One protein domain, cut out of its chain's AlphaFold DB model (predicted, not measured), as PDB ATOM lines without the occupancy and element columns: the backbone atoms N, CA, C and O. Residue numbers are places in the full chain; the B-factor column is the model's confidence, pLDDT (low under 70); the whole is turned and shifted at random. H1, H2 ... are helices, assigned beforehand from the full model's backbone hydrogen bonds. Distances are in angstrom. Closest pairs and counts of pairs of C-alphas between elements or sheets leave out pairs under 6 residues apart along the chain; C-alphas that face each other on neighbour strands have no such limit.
ATOM      1  N   THR A  20     134.089 308.140 285.058       90.19
ATOM      2  CA  THR A  20     133.558 308.741 283.830       90.19
ATOM      3  C   THR A  20     133.205 307.668 282.798       90.19
ATOM      4  O   THR A  20     133.987 306.753 282.540       90.19
ATOM      5  N   CYS A  21     132.049 307.807 282.143       92.88
ATOM      6  CA  CYS A  21     131.637 306.930 281.052       92.88
ATOM      7  C   CYS A  21     132.691 306.922 279.928       92.88
ATOM      8  O   CYS A  21     132.883 307.949 279.268       92.88
ATOM      9  N   PRO A  22     133.315 305.768 279.624       94.62
ATOM     10  CA  PRO A  22     134.416 305.701 278.669       94.62
ATOM     11  C   PRO A  22     133.952 305.858 277.215       94.62
ATOM     12  O   PRO A  22     134.778 305.998 276.316       94.62
ATOM     13  N   VAL A  23     132.639 305.832 276.966       96.12
ATOM     14  CA  VAL A  23     132.042 305.975 275.634       96.12
ATOM     15  C   VAL A  23     131.825 307.443 275.279       96.12
ATOM     16  O   VAL A  23     132.316 307.901 274.252       96.12
ATOM     17  N   CYS A  24     131.076 308.176 276.106       94.38
ATOM     18  CA  CYS A  24     130.660 309.545 275.793       94.38
ATOM     19  C   CYS A  24     131.387 310.622 276.606       94.38
ATOM     20  O   CYS A  24     131.307 311.792 276.245       94.38
ATOM     21  N   GLY A  25     132.047 310.257 277.709       92.62
ATOM     22  CA  GLY A  25     132.725 311.197 278.603       92.62
ATOM     23  C   GLY A  25     131.804 312.089 279.448       92.62
ATOM     24  O   GLY A  25     132.304 312.996 280.099       92.62
ATOM     25  N   LYS A  26     130.475 311.894 279.413       86.88
ATOM     26  CA  LYS A  26     129.495 312.848 279.979       86.88
ATOM     27  C   LYS A  26     128.897 312.472 281.333       86.88
ATOM     28  O   LYS A  26     128.512 313.370 282.070       86.88
ATOM     29  N   LEU A  27     128.722 311.183 281.616       82.62
ATOM     30  CA  LEU A  27     128.160 310.717 282.888       82.62
ATOM     31  C   LEU A  27     129.286 310.241 283.799       82.62
ATOM     32  O   LEU A  27     130.201 309.567 283.325       82.62
ATOM     33  N   GLU A  28     129.173 310.561 285.080       80.00
ATOM     34  CA  GLU A  28     130.015 310.036 286.148       80.00
ATOM     35  C   GLU A  28     129.185 309.077 287.007       80.00
ATOM     36  O   GLU A  28     128.094 309.440 287.442       80.00
ATOM     37  N   PHE A  29     129.677 307.855 287.207       77.88
ATOM     38  CA  PHE A  29     129.079 306.854 288.094       77.88
ATOM     39  C   PHE A  29     129.723 306.947 289.481       77.88
ATOM     40  O   PHE A  29     130.911 307.283 289.574       77.88
ATOM     41  N   GLU A  30     128.973 306.657 290.548       73.94
ATOM     42  CA  GLU A  30     129.522 306.715 291.906       73.94
ATOM     43  C   GLU A  30     130.405 305.503 292.212       73.94
ATOM     44  O   GLU A  30     131.412 305.645 292.909       73.94
ATOM     45  N   ASP A  31     130.046 304.332 291.676       74.12
ATOM     46  CA  ASP A  31     130.861 303.119 291.678       74.12
ATOM     47  C   ASP A  31     130.451 302.130 290.558       74.12
ATOM     48  O   ASP A  31     129.525 302.363 289.781       74.12
ATOM     49  N   PHE A  32     131.180 301.013 290.432       69.56
ATOM     50  CA  PHE A  32     130.883 299.954 289.453       69.56
ATOM     51  C   PHE A  32     129.661 299.086 289.822       69.56
ATOM     52  O   PHE A  32     129.232 298.273 288.998       69.56
ATOM     53  N   GLU A  33     129.107 299.229 291.029       66.94
ATOM     54  CA  GLU A  33     127.942 298.489 291.526       66.94
ATOM     55  C   GLU A  33     126.617 299.210 291.254       66.94
ATOM     56  O   GLU A  33     125.559 298.601 291.417       66.94
ATOM     57  N   ASP A  34     126.639 300.445 290.751       66.81
ATOM     58  CA  ASP A  34     125.424 301.191 290.404       66.81
ATOM     59  C   ASP A  34     124.558 300.467 289.349       66.81
ATOM     60  O   ASP A  34     123.365 300.727 289.221       66.81
ATOM     61  N   HIS A  35     125.106 299.492 288.600       65.06
ATOM     62  CA  HIS A  35     124.421 298.758 287.518       65.06
ATOM     63  C   HIS A  35     123.704 299.674 286.500       65.06
ATOM     64  O   HIS A  35     122.879 299.191 285.711       65.06
ATOM     65  N   GLU A  36     124.019 300.968 286.504       76.38
ATOM     66  CA  GLU A  36     123.346 301.987 285.723       76.38
ATOM     67  C   GLU A  36     123.815 301.968 284.269       76.38
ATOM     68  O   GLU A  36     124.967 301.667 283.933       76.38
ATOM     69  N   ASN A  37     122.882 302.316 283.387       87.75
ATOM     70  CA  ASN A  37     123.186 302.599 281.995       87.75
ATOM     71  C   ASN A  37     123.485 304.088 281.860       87.75
ATOM     72  O   ASN A  37     122.762 304.926 282.399       87.75
ATOM     73  N   CYS A  38     124.495 304.435 281.069       90.44
ATOM     74  CA  CYS A  38     124.748 305.826 280.744       90.44
ATOM     75  C   CYS A  38     123.558 306.433 279.990       90.44
ATOM     76  O   CYS A  38     123.291 306.042 278.859       90.44
ATOM     77  N   SER A  39     122.910 307.458 280.550       88.56
ATOM     78  CA  SER A  39     121.762 308.147 279.928       88.56
ATOM     79  C   SER A  39     122.064 308.827 278.584       88.56
ATOM     80  O   SER A  39     121.155 309.302 277.909       88.56
ATOM     81  N   GLN A  40     123.343 308.918 278.203       91.44
ATOM     82  CA  GLN A  40     123.795 309.579 276.980       91.44
ATOM     83  C   GLN A  40     124.080 308.608 275.833       91.44
ATOM     84  O   GLN A  40     123.919 308.978 274.672       91.44
ATOM     85  N   CYS A  41     124.558 307.398 276.131       92.88
ATOM     86  CA  CYS A  41     125.015 306.446 275.114       92.88
ATOM     87  C   CYS A  41     124.586 304.995 275.376       92.88
ATOM     88  O   CYS A  41     124.974 304.106 274.619       92.88
ATOM     89  N   ASP A  42     123.816 304.759 276.440       91.75
ATOM     90  CA  ASP A  42     123.264 303.474 276.884       91.75
ATOM     91  C   ASP A  42     124.291 302.384 277.223       91.75
ATOM     92  O   ASP A  42     123.925 301.222 277.394       91.75
ATOM     93  N   TRP A  43     125.576 302.731 277.342       94.00
ATOM     94  CA  TRP A  43     126.587 301.795 277.831       94.00
ATOM     95  C   TRP A  43     126.375 301.544 279.321       94.00
ATOM     96  O   TRP A  43     126.326 302.495 280.105       94.00
ATOM     97  N   LYS A  44     126.256 300.275 279.710       92.12
ATOM     98  CA  LYS A  44     126.150 299.864 281.106       92.12
ATOM     99  C   LYS A  44     127.526 299.769 281.740       92.12
ATOM    100  O   LYS A  44     128.421 299.163 281.147       92.12
ATOM    101  N   ILE A  45     127.671 300.299 282.952       88.25
ATOM    102  CA  ILE A  45     128.923 300.191 283.696       88.25
ATOM    103  C   ILE A  45     129.362 298.724 283.839       88.25
ATOM    104  O   ILE A  45     128.590 297.849 284.240       88.25
ATOM    105  N   ASN A  46     130.595 298.438 283.422       89.88
ATOM    106  CA  ASN A  46     131.178 297.100 283.437       89.88
ATOM    107  C   ASN A  46     132.705 297.207 283.581       89.88
ATOM    108  O   ASN A  46     133.364 297.744 282.692       89.88
ATOM    109  N   ILE A  47     133.256 296.687 284.682       89.12
ATOM    110  CA  ILE A  47     134.690 296.790 285.005       89.12
ATOM    111  C   ILE A  47     135.583 296.108 283.960       89.12
ATOM    112  O   ILE A  47     136.559 296.695 283.508       89.12
ATOM    113  N   THR A  48     135.204 294.921 283.477       91.50
ATOM    114  CA  THR A  48     135.979 294.183 282.468       91.50
ATOM    115  C   THR A  48     136.100 294.968 281.165       91.50
ATOM    116  O   THR A  48     137.163 295.003 280.552       91.50
ATOM    117  N   GLN A  49     135.013 295.603 280.732       92.94
ATOM    118  CA  GLN A  49     135.005 296.422 279.523       92.94
ATOM    119  C   GLN A  49     135.641 297.795 279.736       92.94
ATOM    120  O   GLN A  49     136.121 298.375 278.768       92.94
ATOM    121  N   TYR A  50     135.654 298.308 280.968       89.75
ATOM    122  CA  TYR A  50     136.387 299.521 281.327       89.75
ATOM    123  C   TYR A  50     137.903 299.296 281.222       89.75
ATOM    124  O   TYR A  50     138.598 300.091 280.597       89.75
ATOM    125  N   ASP A  51     138.399 298.166 281.734       91.38
ATOM    126  CA  ASP A  51     139.820 297.804 281.665       91.38
ATOM    127  C   ASP A  51     140.249 297.348 280.260       91.38
ATOM    128  O   ASP A  51     141.394 297.548 279.849       91.38
ATOM    129  N   ASN A  52     139.334 296.741 279.497       95.06
ATOM    130  CA  ASN A  52     139.568 296.305 278.125       95.06
ATOM    131  C   ASN A  52     138.469 296.813 277.183       95.06
ATOM    132  O   ASN A  52     137.435 296.169 276.986       95.06
ATOM    133  N   HIS A  53     138.743 297.943 276.531       96.50
ATOM    134  CA  HIS A  53     137.795 298.615 275.643       96.50
ATOM    135  C   HIS A  53     137.389 297.820 274.390       96.50
ATOM    136  O   HIS A  53     136.396 298.186 273.754       96.50
ATOM    137  N   ASP A  54     138.110 296.752 274.039       96.62
ATOM    138  CA  ASP A  54     137.792 295.870 272.910       96.62
ATOM    139  C   ASP A  54     137.068 294.583 273.337       96.62
ATOM    140  O   ASP A  54     136.615 293.811 272.490       96.62
ATOM    141  N   TYR A  55     136.891 294.354 274.642       94.50
ATOM    142  CA  TYR A  55     136.142 293.206 275.139       94.50
ATOM    143  C   TYR A  55     134.643 293.354 274.842       94.50
ATOM    144  O   TYR A  55     133.995 294.311 275.265       94.50
ATOM    145  N   SER A  56     134.073 292.387 274.126       87.00
ATOM    146  CA  SER A  56     132.706 292.436 273.587       87.00
ATOM    147  C   SER A  56     131.782 291.327 274.102       87.00
ATOM    148  O   SER A  56     130.706 291.127 273.548       87.00
ATOM    149  N   ASP A  57     132.222 290.563 275.103       73.81
ATOM    150  CA  ASP A  57     131.542 289.351 275.591       73.81
ATOM    151  C   ASP A  57     131.040 289.518 277.038       73.81
ATOM    152  O   ASP A  57     131.108 288.623 277.875       73.81
ATOM    153  N   GLY A  58     130.598 290.737 277.359       75.56
ATOM    154  CA  GLY A  58     130.218 291.146 278.707       75.56
ATOM    155  C   GLY A  58     128.719 291.376 278.881       75.56
ATOM    156  O   GLY A  58     127.872 290.877 278.145       75.56
ATOM    157  N   THR A  59     128.381 292.189 279.883       83.00
ATOM    158  CA  THR A  59     126.995 292.616 280.134       83.00
ATOM    159  C   THR A  59     126.436 293.456 278.987       83.00
ATOM    160  O   THR A  59     125.225 293.461 278.761       83.00
ATOM    161  N   ASN A  60     127.309 294.158 278.265       92.69
ATOM    162  CA  ASN A  60     126.932 294.916 277.088       92.69
ATOM    163  C   ASN A  60     127.101 294.079 275.806       92.69
ATOM    164  O   ASN A  60     128.075 293.337 275.688       92.69
ATOM    165  N   PRO A  61     126.208 294.236 274.811       93.81
ATOM    166  CA  PRO A  61     126.291 293.523 273.535       93.81
ATOM    167  C   PRO A  61     127.424 294.001 272.614       93.81
ATOM    168  O   PRO A  61     127.679 293.350 271.603       93.81
ATOM    169  N   LEU A  62     128.064 295.127 272.936       96.44
ATOM    170  CA  LEU A  62     129.170 295.727 272.192       96.44
ATOM    171  C   LEU A  62     130.334 296.039 273.148       96.44
ATOM    172  O   LEU A  62     130.118 296.232 274.349       96.44
ATOM    173  N   SER A  63     131.551 296.138 272.615       97.19
ATOM    174  CA  SER A  63     132.720 296.671 273.328       97.19
ATOM    175  C   SER A  63     132.633 298.189 273.529       97.19
ATOM    176  O   SER A  63     131.829 298.868 272.886       97.19
ATOM    177  N   VAL A  64     133.475 298.767 274.393       96.88
ATOM    178  CA  VAL A  64     133.513 300.232 274.584       96.88
ATOM    179  C   VAL A  64     133.815 300.949 273.268       96.88
ATOM    180  O   VAL A  64     133.179 301.955 272.955       96.88
ATOM    181  N   ASN A  65     134.751 300.435 272.470       97.81
ATOM    182  CA  ASN A  65     135.093 301.040 271.182       97.81
ATOM    183  C   ASN A  65     133.947 300.937 270.162       97.81
ATOM    184  O   ASN A  65     133.700 301.879 269.409       97.81
ATOM    185  N   GLU A  66     133.186 299.847 270.180       98.06
ATOM    186  CA  GLU A  66     131.984 299.695 269.354       98.06
ATOM    187  C   GLU A  66     130.850 300.633 269.807       98.06
ATOM    188  O   GLU A  66     130.182 301.246 268.973       98.06
ATOM    189  N   TYR A  67     130.680 300.854 271.114       97.62
ATOM    190  CA  TYR A  67     129.766 301.885 271.615       97.62
ATOM    191  C   TYR A  67     130.194 303.299 271.224       97.62
ATOM    192  O   TYR A  67     129.330 304.132 270.955       97.62
ATOM    193  N   LYS A  68     131.499 303.598 271.165       97.56
ATOM    194  CA  LYS A  68     131.991 304.896 270.665       97.56
ATOM    195  C   LYS A  68     131.605 305.110 269.203       97.56
ATOM    196  O   LYS A  68     131.158 306.199 268.857       97.56
ATOM    197  N   LEU A  69     131.719 304.074 268.369       97.50
ATOM    198  CA  LEU A  69     131.253 304.095 266.976       97.50
ATOM    199  C   LEU A  69     129.743 304.358 266.896       97.50
ATOM    200  O   LEU A  69     129.320 305.261 266.175       97.50
ATOM    201  N   GLN A  70     128.940 303.624 267.676       97.88
ATOM    202  CA  GLN A  70     127.493 303.845 267.759       97.88
ATOM    203  C   GLN A  70     127.181 305.288 268.178       97.88
ATOM    204  O   GLN A  70     126.366 305.957 267.548       97.88
ATOM    205  N   TYR A  71     127.849 305.786 269.218       97.44
ATOM    206  CA  TYR A  71     127.645 307.137 269.731       97.44
ATOM    207  C   TYR A  71     128.000 308.210 268.695       97.44
ATOM    208  O   TYR A  71     127.233 309.153 268.500       97.44
ATOM    209  N   ALA A  72     129.119 308.046 267.985       96.81
ATOM    210  CA  ALA A  72     129.520 308.942 266.904       96.81
ATOM    211  C   ALA A  72     128.474 308.980 265.776       96.81
ATOM    212  O   ALA A  72     128.067 310.060 265.354       96.81
ATOM    213  N   ALA A  73     127.974 307.818 265.343       97.06
ATOM    214  CA  ALA A  73     126.931 307.738 264.319       97.06
ATOM    215  C   ALA A  73     125.605 308.369 264.784       97.06
ATOM    216  O   ALA A  73     124.935 309.058 264.022       97.06
ATOM    217  N   MET A  74     125.230 308.179 266.052       96.50
ATOM    218  CA  MET A  74     123.987 308.719 266.617       96.50
ATOM    219  C   MET A  74     124.027 310.226 266.898       96.50
ATOM    220  O   MET A  74     122.975 310.853 266.997       96.50
ATOM    221  N   THR A  75     125.215 310.814 267.057       95.88
ATOM    222  CA  THR A  75     125.379 312.250 267.356       95.88
ATOM    223  C   THR A  75     125.680 313.099 266.126       95.88
ATOM    224  O   THR A  75     125.616 314.327 266.199       95.88
ATOM    225  N   ASN A  76     125.961 312.476 264.984       95.19
ATOM    226  CA  ASN A  76     126.137 313.174 263.722       95.19
ATOM    227  C   ASN A  76     124.779 313.421 263.043       95.19
ATOM    228  O   ASN A  76     124.022 312.489 262.783       95.19
ATOM    229  N   GLN A  77     124.485 314.675 262.697       95.69
ATOM    230  CA  GLN A  77     123.209 315.081 262.087       95.69
ATOM    231  C   GLN A  77     122.858 314.340 260.783       95.69
ATOM    232  O   GLN A  77     121.681 314.164 260.481       95.69
ATOM    233  N   ASN A  78     123.862 313.904 260.019       95.81
ATOM    234  CA  ASN A  78     123.672 313.250 258.726       95.81
ATOM    235  C   ASN A  78     123.377 311.754 258.874       95.81
ATOM    236  O   ASN A  78     122.755 311.161 257.994       95.81
ATOM    237  N   THR A  79     123.825 311.135 259.968       97.25
ATOM    238  CA  THR A  79     123.721 309.684 260.170       97.25
ATOM    239  C   THR A  79     122.850 309.280 261.349       97.25
ATOM    240  O   THR A  79     122.448 308.120 261.395       97.25
ATOM    241  N   ALA A  80     122.453 310.207 262.228       96.44
ATOM    242  CA  ALA A  80     121.710 309.915 263.454       96.44
ATOM    243  C   ALA A  80     120.427 309.103 263.229       96.44
ATOM    244  O   ALA A  80     120.189 308.121 263.932       96.44
ATOM    245  N   GLU A  81     119.614 309.472 262.236       97.69
ATOM    246  CA  GLU A  81     118.353 308.775 261.947       97.69
ATOM    247  C   GLU A  81     118.597 307.343 261.448       97.69
ATOM    248  O   GLU A  81     117.944 306.399 261.892       97.69
ATOM    249  N   THR A  82     119.572 307.161 260.557       97.88
ATOM    250  CA  THR A  82     119.950 305.836 260.049       97.88
ATOM    251  C   THR A  82     120.582 304.984 261.148       97.88
ATOM    252  O   THR A  82     120.224 303.820 261.306       97.88
ATOM    253  N   ALA A  83     121.465 305.572 261.959       97.69
ATOM    254  CA  ALA A  83     122.107 304.909 263.089       97.69
ATOM    255  C   ALA A  83     121.085 304.463 264.144       97.69
ATOM    256  O   ALA A  83     121.220 303.377 264.706       97.69
ATOM    257  N   LYS A  84     120.043 305.268 264.386       97.81
ATOM    258  CA  LYS A  84     118.946 304.914 265.291       97.81
ATOM    259  C   LYS A  84     118.166 303.700 264.787       97.81
ATOM    260  O   LYS A  84     117.979 302.763 265.553       97.81
ATOM    261  N   LYS A  85     117.779 303.676 263.508       98.25
ATOM    262  CA  LYS A  85     117.083 302.520 262.909       98.25
ATOM    263  C   LYS A  85     117.923 301.252 262.988       98.25
ATOM    264  O   LYS A  85     117.448 300.231 263.470       98.25
ATOM    265  N   LEU A  86     119.195 301.357 262.606       98.06
ATOM    266  CA  LEU A  86     120.142 300.250 262.671       98.06
ATOM    267  C   LEU A  86     120.306 299.728 264.110       98.06
ATOM    268  O   LEU A  86     120.373 298.521 264.333       98.06
ATOM    269  N   LYS A  87     120.360 300.628 265.102       97.81
ATOM    270  CA  LYS A  87     120.390 300.262 266.523       97.81
ATOM    271  C   LYS A  87     119.115 299.515 266.920       97.81
ATOM    272  O   LYS A  87     119.214 298.449 267.522       97.81
ATOM    273  N   ASP A  88     117.942 300.047 266.593       98.06
ATOM    274  CA  ASP A  88     116.661 299.434 266.959       98.06
ATOM    275  C   ASP A  88     116.528 298.016 266.371       98.06
ATOM    276  O   ASP A  88     116.143 297.086 267.084       98.06
ATOM    277  N   GLU A  89     116.935 297.827 265.111       98.25
ATOM    278  CA  GLU A  89     117.000 296.517 264.447       98.25
ATOM    279  C   GLU A  89     117.962 295.562 265.169       98.25
ATOM    280  O   GLU A  89     117.562 294.471 265.581       98.25
ATOM    281  N   PHE A  90     119.202 295.995 265.427       97.94
ATOM    282  CA  PHE A  90     120.206 295.182 266.121       97.94
ATOM    283  C   PHE A  90     119.740 294.704 267.502       97.94
ATOM    284  O   PHE A  90     119.864 293.520 267.827       97.94
ATOM    285  N   TYR A  91     119.197 295.600 268.331       96.38
ATOM    286  CA  TYR A  91     118.728 295.229 269.668       96.38
ATOM    287  C   TYR A  91     117.472 294.345 269.615       96.38
ATOM    288  O   TYR A  91     117.325 293.461 270.466       96.38
ATOM    289  N   GLY A  92     116.607 294.526 268.611       97.50
ATOM    290  CA  GLY A  92     115.470 293.643 268.345       97.50
ATOM    291  C   GLY A  92     115.906 292.213 268.019       97.50
ATOM    292  O   GLY A  92     115.476 291.261 268.680       97.50
ATOM    293  N   ASP A  93     116.833 292.062 267.075       97.38
ATOM    294  CA  ASP A  93     117.376 290.759 266.675       97.38
ATOM    295  C   ASP A  93     118.156 290.098 267.817       97.38
ATOM    296  O   ASP A  93     117.993 288.907 268.108       97.38
ATOM    297  N   ARG A  94     118.956 290.881 268.549       95.25
ATOM    298  CA  ARG A  94     119.704 290.399 269.716       95.25
ATOM    299  C   ARG A  94     118.766 289.889 270.805       95.25
ATOM    300  O   ARG A  94     119.075 288.881 271.451       95.25
ATOM    301  N   TYR A  95     117.636 290.563 271.023       94.94
ATOM    302  CA  TYR A  95     116.609 290.130 271.967       94.94
ATOM    303  C   TYR A  95     115.978 288.797 271.544       94.94
ATOM    304  O   TYR A  95     115.852 287.896 272.378       94.94
ATOM    305  N   ALA A  96     115.654 288.634 270.258       95.25
ATOM    306  CA  ALA A  96     115.134 287.376 269.721       95.25
ATOM    307  C   ALA A  96     116.131 286.216 269.910       95.25
ATOM    308  O   ALA A  96     115.760 285.175 270.459       95.25
ATOM    309  N   LEU A  97     117.414 286.425 269.585       93.44
ATOM    310  CA  LEU A  97     118.471 285.428 269.804       93.44
ATOM    311  C   LEU A  97     118.655 285.085 271.287       93.44
ATOM    312  O   LEU A  97     118.839 283.924 271.642       93.44
ATOM    313  N   ASN A  98     118.590 286.072 272.184       91.12
ATOM    314  CA  ASN A  98     118.667 285.822 273.626       91.12
ATOM    315  C   ASN A  98     117.490 284.987 274.136       91.12
ATOM    316  O   ASN A  98     117.659 284.175 275.048       91.12
ATOM    317  N   LYS A  99     116.295 285.177 273.569       92.25
ATOM    318  CA  LYS A  99     115.129 284.358 273.895       92.25
ATOM    319  C   LYS A  99     115.342 282.905 273.458       92.25
ATOM    320  O   LYS A  99     115.179 282.016 274.290       92.25
ATOM    321  N   GLU A 100     115.790 282.681 272.224       90.62
ATOM    322  CA  GLU A 100     116.130 281.346 271.706       90.62
ATOM    323  C   GLU A 100     117.235 280.686 272.554       90.62
ATOM    324  O   GLU A 100     117.101 279.543 272.983       90.62
ATOM    325  N   PHE A 101     118.281 281.431 272.926       89.06
ATOM    326  CA  PHE A 101     119.365 280.922 273.773       89.06
ATOM    327  C   PHE A 101     118.875 280.459 275.154       89.06
ATOM    328  O   PHE A 101     119.316 279.430 275.671       89.06
ATOM    329  N   ARG A 102     117.927 281.182 275.763       87.38
ATOM    330  CA  ARG A 102     117.305 280.779 277.038       87.38
ATOM    331  C   ARG A 102     116.498 279.488 276.907       87.38
ATOM    332  O   ARG A 102     116.424 278.718 277.860       87.38
ATOM    333  N   GLU A 103     115.874 279.252 275.760       86.75
ATOM    334  CA  GLU A 103     115.128 278.019 275.487       86.75
ATOM    335  C   GLU A 103     116.088 276.839 275.290       86.75
ATOM    336  O   GLU A 103     115.928 275.792 275.922       86.75
ATOM    337  N   VAL A 104     117.155 277.051 274.520       82.81
ATOM    338  CA  VAL A 104     118.241 276.089 274.291       82.81
ATOM    339  C   VAL A 104     118.932 275.666 275.589       82.81
ATOM    340  O   VAL A 104     119.092 274.475 275.863       82.81
ATOM    341  N   THR A 105     119.331 276.634 276.416       81.06
ATOM    342  CA  THR A 105     120.029 276.366 277.684       81.06
ATOM    343  C   THR A 105     119.149 275.585 278.657       81.06
ATOM    344  O   THR A 105     119.628 274.653 279.307       81.06
ATOM    345  N   ARG A 106     117.840 275.874 278.709       81.50
ATOM    346  CA  ARG A 106     116.869 275.075 279.480       81.50
ATOM    347  C   ARG A 106     116.764 273.633 278.983       81.50
ATOM    348  O   ARG A 106     116.596 272.733 279.803       81.50
ATOM    349  N   ALA A 107     116.896 273.407 277.676       80.62
ATOM    350  CA  ALA A 107     116.875 272.077 277.071       80.62
ATOM    351  C   ALA A 107     118.174 271.263 277.287       80.62
ATOM    352  O   ALA A 107     118.216 270.091 276.920       80.62
ATOM    353  N   LYS A 108     119.216 271.840 277.915       70.81
ATOM    354  CA  LYS A 108     120.514 271.200 278.234       70.81
ATOM    355  C   LYS A 108     121.286 270.633 277.022       70.81
ATOM    356  O   LYS A 108     122.043 269.676 277.173       70.81
ATOM    357  N   GLY A 109     121.140 271.218 275.832       64.00
ATOM    358  CA  GLY A 109     121.937 270.858 274.649       64.00
ATOM    359  C   GLY A 109     123.220 271.693 274.528       64.00
ATOM    360  O   GLY A 109     123.143 272.911 274.396       64.00
ATOM    361  N   THR A 110     124.402 271.064 274.537       59.59
ATOM    362  CA  THR A 110     125.712 271.749 274.446       59.59
ATOM    363  C   THR A 110     126.034 272.267 273.042       59.59
ATOM    364  O   THR A 110     126.418 273.424 272.910       59.59
ATOM    365  N   GLN A 111     125.803 271.460 271.997       59.38
ATOM    366  CA  GLN A 111     125.982 271.852 270.585       59.38
ATOM    367  C   GLN A 111     125.181 273.118 270.240       59.38
ATOM    368  O   GLN A 111     125.629 273.994 269.517       59.38
ATOM    369  N   SER A 112     123.997 273.253 270.832       70.12
ATOM    370  CA  SER A 112     123.107 274.371 270.555       70.12
ATOM    371  C   SER A 112     123.545 275.679 271.233       70.12
ATOM    372  O   SER A 112     123.079 276.740 270.829       70.12
ATOM    373  N   CYS A 113     124.428 275.645 272.242       74.88
ATOM    374  CA  CYS A 113     124.926 276.858 272.903       74.88
ATOM    375  C   CYS A 113     126.047 277.544 272.105       74.88
ATOM    376  O   CYS A 113     126.077 278.775 272.054       74.88
ATOM    377  N   SER A 114     126.939 276.775 271.462       82.50
ATOM    378  CA  SER A 114     127.980 277.336 270.586       82.50
ATOM    379  C   SER A 114     127.364 278.010 269.365       82.50
ATOM    380  O   SER A 114     127.651 279.172 269.111       82.50
ATOM    381  N   ASP A 115     126.414 277.343 268.703       86.88
ATOM    382  CA  ASP A 115     125.767 277.867 267.494       86.88
ATOM    383  C   ASP A 115     125.047 279.197 267.764       86.88
ATOM    384  O   ASP A 115     125.074 280.126 266.958       86.88
ATOM    385  N   MET A 116     124.411 279.321 268.931       87.88
ATOM    386  CA  MET A 116     123.768 280.568 269.344       87.88
ATOM    387  C   MET A 116     124.779 281.672 269.643       87.88
ATOM    388  O   MET A 116     124.527 282.826 269.303       87.88
ATOM    389  N   THR A 117     125.917 281.326 270.243       88.31
ATOM    390  CA  THR A 117     127.008 282.278 270.484       88.31
ATOM    391  C   THR A 117     127.549 282.805 269.153       88.31
ATOM    392  O   THR A 117     127.657 284.018 268.979       88.31
ATOM    393  N   ASP A 118     127.759 281.927 268.171       91.94
ATOM    394  CA  ASP A 118     128.209 282.305 266.828       91.94
ATOM    395  C   ASP A 118     127.205 283.224 266.120       91.94
ATOM    396  O   ASP A 118     127.598 284.238 265.540       91.94
ATOM    397  N   LYS A 119     125.896 282.945 266.228       94.12
ATOM    398  CA  LYS A 119     124.843 283.842 265.711       94.12
ATOM    399  C   LYS A 119     124.906 285.230 266.354       94.12
ATOM    400  O   LYS A 119     124.775 286.236 265.660       94.12
ATOM    401  N   MET A 120     125.106 285.304 267.673       93.75
ATOM    402  CA  MET A 120     125.211 286.578 268.396       93.75
ATOM    403  C   MET A 120     126.464 287.361 267.986       93.75
ATOM    404  O   MET A 120     126.391 288.577 267.798       93.75
ATOM    405  N   ILE A 121     127.594 286.670 267.810       94.94
ATOM    406  CA  ILE A 121     128.846 287.260 267.327       94.94
ATOM    407  C   ILE A 121     128.671 287.786 265.901       94.94
ATOM    408  O   ILE A 121     129.030 288.931 265.633       94.94
ATOM    409  N   ALA A 122     128.085 286.992 265.004       96.88
ATOM    410  CA  ALA A 122     127.841 287.392 263.623       96.88
ATOM    411  C   ALA A 122     126.931 288.627 263.537       96.88
ATOM    412  O   ALA A 122     127.242 289.564 262.801       96.88
ATOM    413  N   LEU A 123     125.859 288.666 264.337       97.50
ATOM    414  CA  LEU A 123     124.959 289.818 264.423       97.50
ATOM    415  C   LEU A 123     125.700 291.085 264.880       97.50
ATOM    416  O   LEU A 123     125.555 292.137 264.260       97.50
ATOM    417  N   ARG A 124     126.529 290.986 265.930       97.62
ATOM    418  CA  ARG A 124     127.365 292.103 266.405       97.62
ATOM    419  C   ARG A 124     128.316 292.595 265.318       97.62
ATOM    420  O   ARG A 124     128.388 293.796 265.084       97.62
ATOM    421  N   ILE A 125     129.034 291.686 264.656       98.00
ATOM    422  CA  ILE A 125     129.998 292.045 263.607       98.00
ATOM    423  C   ILE A 125     129.289 292.785 262.470       98.00
ATOM    424  O   ILE A 125     129.749 293.851 262.069       98.00
ATOM    425  N   ALA A 126     128.155 292.267 261.990       98.31
ATOM    426  CA  ALA A 126     127.385 292.909 260.927       98.31
ATOM    427  C   ALA A 126     126.944 294.328 261.320       98.31
ATOM    428  O   ALA A 126     127.153 295.274 260.562       98.31
ATOM    429  N   TYR A 127     126.411 294.490 262.533       98.44
ATOM    430  CA  TYR A 127     126.013 295.792 263.066       98.44
ATOM    431  C   TYR A 127     127.177 296.793 263.117       98.44
ATOM    432  O   TYR A 127     127.054 297.934 262.667       98.44
ATOM    433  N   VAL A 128     128.332 296.360 263.624       98.19
ATOM    434  CA  VAL A 128     129.530 297.201 263.744       98.19
ATOM    435  C   VAL A 128     130.080 297.600 262.374       98.19
ATOM    436  O   VAL A 128     130.511 298.740 262.202       98.19
ATOM    437  N   GLU A 129     130.043 296.711 261.382       98.38
ATOM    438  CA  GLU A 129     130.450 297.044 260.013       98.38
ATOM    439  C   GLU A 129     129.534 298.095 259.375       98.38
ATOM    440  O   GLU A 129     130.024 299.030 258.739       98.38
ATOM    441  N   GLU A 130     128.219 298.021 259.594       98.25
ATOM    442  CA  GLU A 130     127.295 299.064 259.134       98.25
ATOM    443  C   GLU A 130     127.543 300.410 259.836       98.25
ATOM    444  O   GLU A 130     127.596 301.452 259.179       98.25
ATOM    445  N   LEU A 131     127.810 300.410 261.148       97.88
ATOM    446  CA  LEU A 131     128.205 301.629 261.864       97.88
ATOM    447  C   LEU A 131     129.490 302.244 261.296       97.88
ATOM    448  O   LEU A 131     129.547 303.456 261.077       97.88
ATOM    449  N   LYS A 132     130.515 301.430 261.018       97.88
ATOM    450  CA  LYS A 132     131.768 301.907 260.409       97.88
ATOM    451  C   LYS A 132     131.518 302.565 259.057       97.88
ATOM    452  O   LYS A 132     132.102 303.616 258.792       97.88
ATOM    453  N   LYS A 133     130.645 301.995 258.218       97.12
ATOM    454  CA  LYS A 133     130.271 302.588 256.921       97.12
ATOM    455  C   LYS A 133     129.604 303.947 257.098       97.12
ATOM    456  O   LYS A 133     129.972 304.885 256.392       97.12
ATOM    457  N   LEU A 134     128.673 304.068 258.047       95.12
ATOM    458  CA  LEU A 134     127.997 305.334 258.346       95.12
ATOM    459  C   LEU A 134     128.996 306.406 258.790       95.12
ATOM    460  O   LEU A 134     129.014 307.500 258.227       95.12
ATOM    461  N   VAL A 135     129.861 306.082 259.752       94.19
ATOM    462  CA  VAL A 135     130.843 307.036 260.293       94.19
ATOM    463  C   VAL A 135     131.913 307.403 259.261       94.19
ATOM    464  O   VAL A 135     132.333 308.552 259.219       94.19
ATOM    465  N   SER A 136     132.324 306.473 258.395       91.19
ATOM    466  CA  SER A 136     133.342 306.738 257.359       91.19
ATOM    467  C   SER A 136     132.807 307.533 256.163       91.19
ATOM    468  O   SER A 136     133.592 308.031 255.361       91.19
ATOM    469  N   SER A 137     131.483 307.612 256.017       75.62
ATOM    470  CA  SER A 137     130.794 308.322 254.927       75.62
ATOM    471  C   SER A 137     130.266 309.700 255.354       75.62
ATOM    472  O   SER A 137     129.595 310.363 254.562       75.62
ATOM    473  N   SER A 138     130.517 310.092 256.609       59.81
ATOM    474  CA  SER A 138     130.083 311.346 257.242       59.81
ATOM    475  C   SER A 138     131.178 312.404 257.227       59.81
ATOM    476  O   SER A 138     130.806 313.597 257.168       59.81
TER     477      SER A 138
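AT A GLANCE: This is residues 20 to 138 of the 138 residues of a protein of Firmicutes bacterium HGW-Firmicutes-16 (UniProt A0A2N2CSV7). Two long helices, H3 and H4, lie side by side as a helical hairpin, and H2 packs slantwise on both of them near the end away from their turn. Beyond H2 lies a head made mainly of loops, residues 20 to 46 and 52 to 63, with the short H1 between these stretches; at the hairpin's turn residues 106 to 111 stick out. The printed part has 119 residues with four named helices, H1 to H4 in that order, and no named strand; the class is all helix. The whole is compact, with a radius of gyration of the C-alphas of 15.3 A and spans of 44 by 36 by 20 A.

HOW THE PARTS SIT: H3, residues 80 to 106, touches H4, residues 111 to 136, at a shallow tilt of 6 degrees, opposite ways; their closest C-alphas, those of Phe 101 and Met 116, are 6.3 A apart. H2, residues 64 to 75, forms a second helical hairpin with H3, at a steep tilt of 40 degrees; its residues 70 to 74 alone touch residues 80 to 84 of H3, the closest C-alphas being those of Met 74 and Ala 80, 4.1 A apart. H2 touches residues 128 to 135 alone of H4, the same way at a steep tilt of 45 degrees, with the closest C-alphas, those of Ala 73 and Val 135, 5.7 A apart. The helix packing is only just mostly crossed, with 1 of 3 touching pairs at a shallow tilt. H1, residues 47 to 51, is close to H2 but not clearly touching, with the closest C-alphas, those of Gln 49 and Val 64, 6.4 A apart; it is apart from H3 and H4. Every O i to N i+4 pair is within hydrogen-bond range in H1, H2 and H3, and 21 of 22 are in H4.

IN THESE COORDINATES: H3 measures 38.7 A from C-alpha 80 at (121.710, 309.915, 263.454) to C-alpha 106. H4 measures 38.0 A and ends with C-alpha 136 at (133.342, 306.738, 257.359). H2 measures 16.2 A, and H1 begins with C-alpha 47 at (134.690, 296.790, 285.005).

THE WHOLE: The two C-alphas farthest apart, those of Gln 77 and Lys 108, are 46.8 A apart. The printed part has no cut; the link from H1 to H2 is long, and those from H2 to H3 and from H3 to H4 are tight. Mean pLDDT of the printed part is 89.9, with residues 32 to 35, 109 to 111 and 138 under 70.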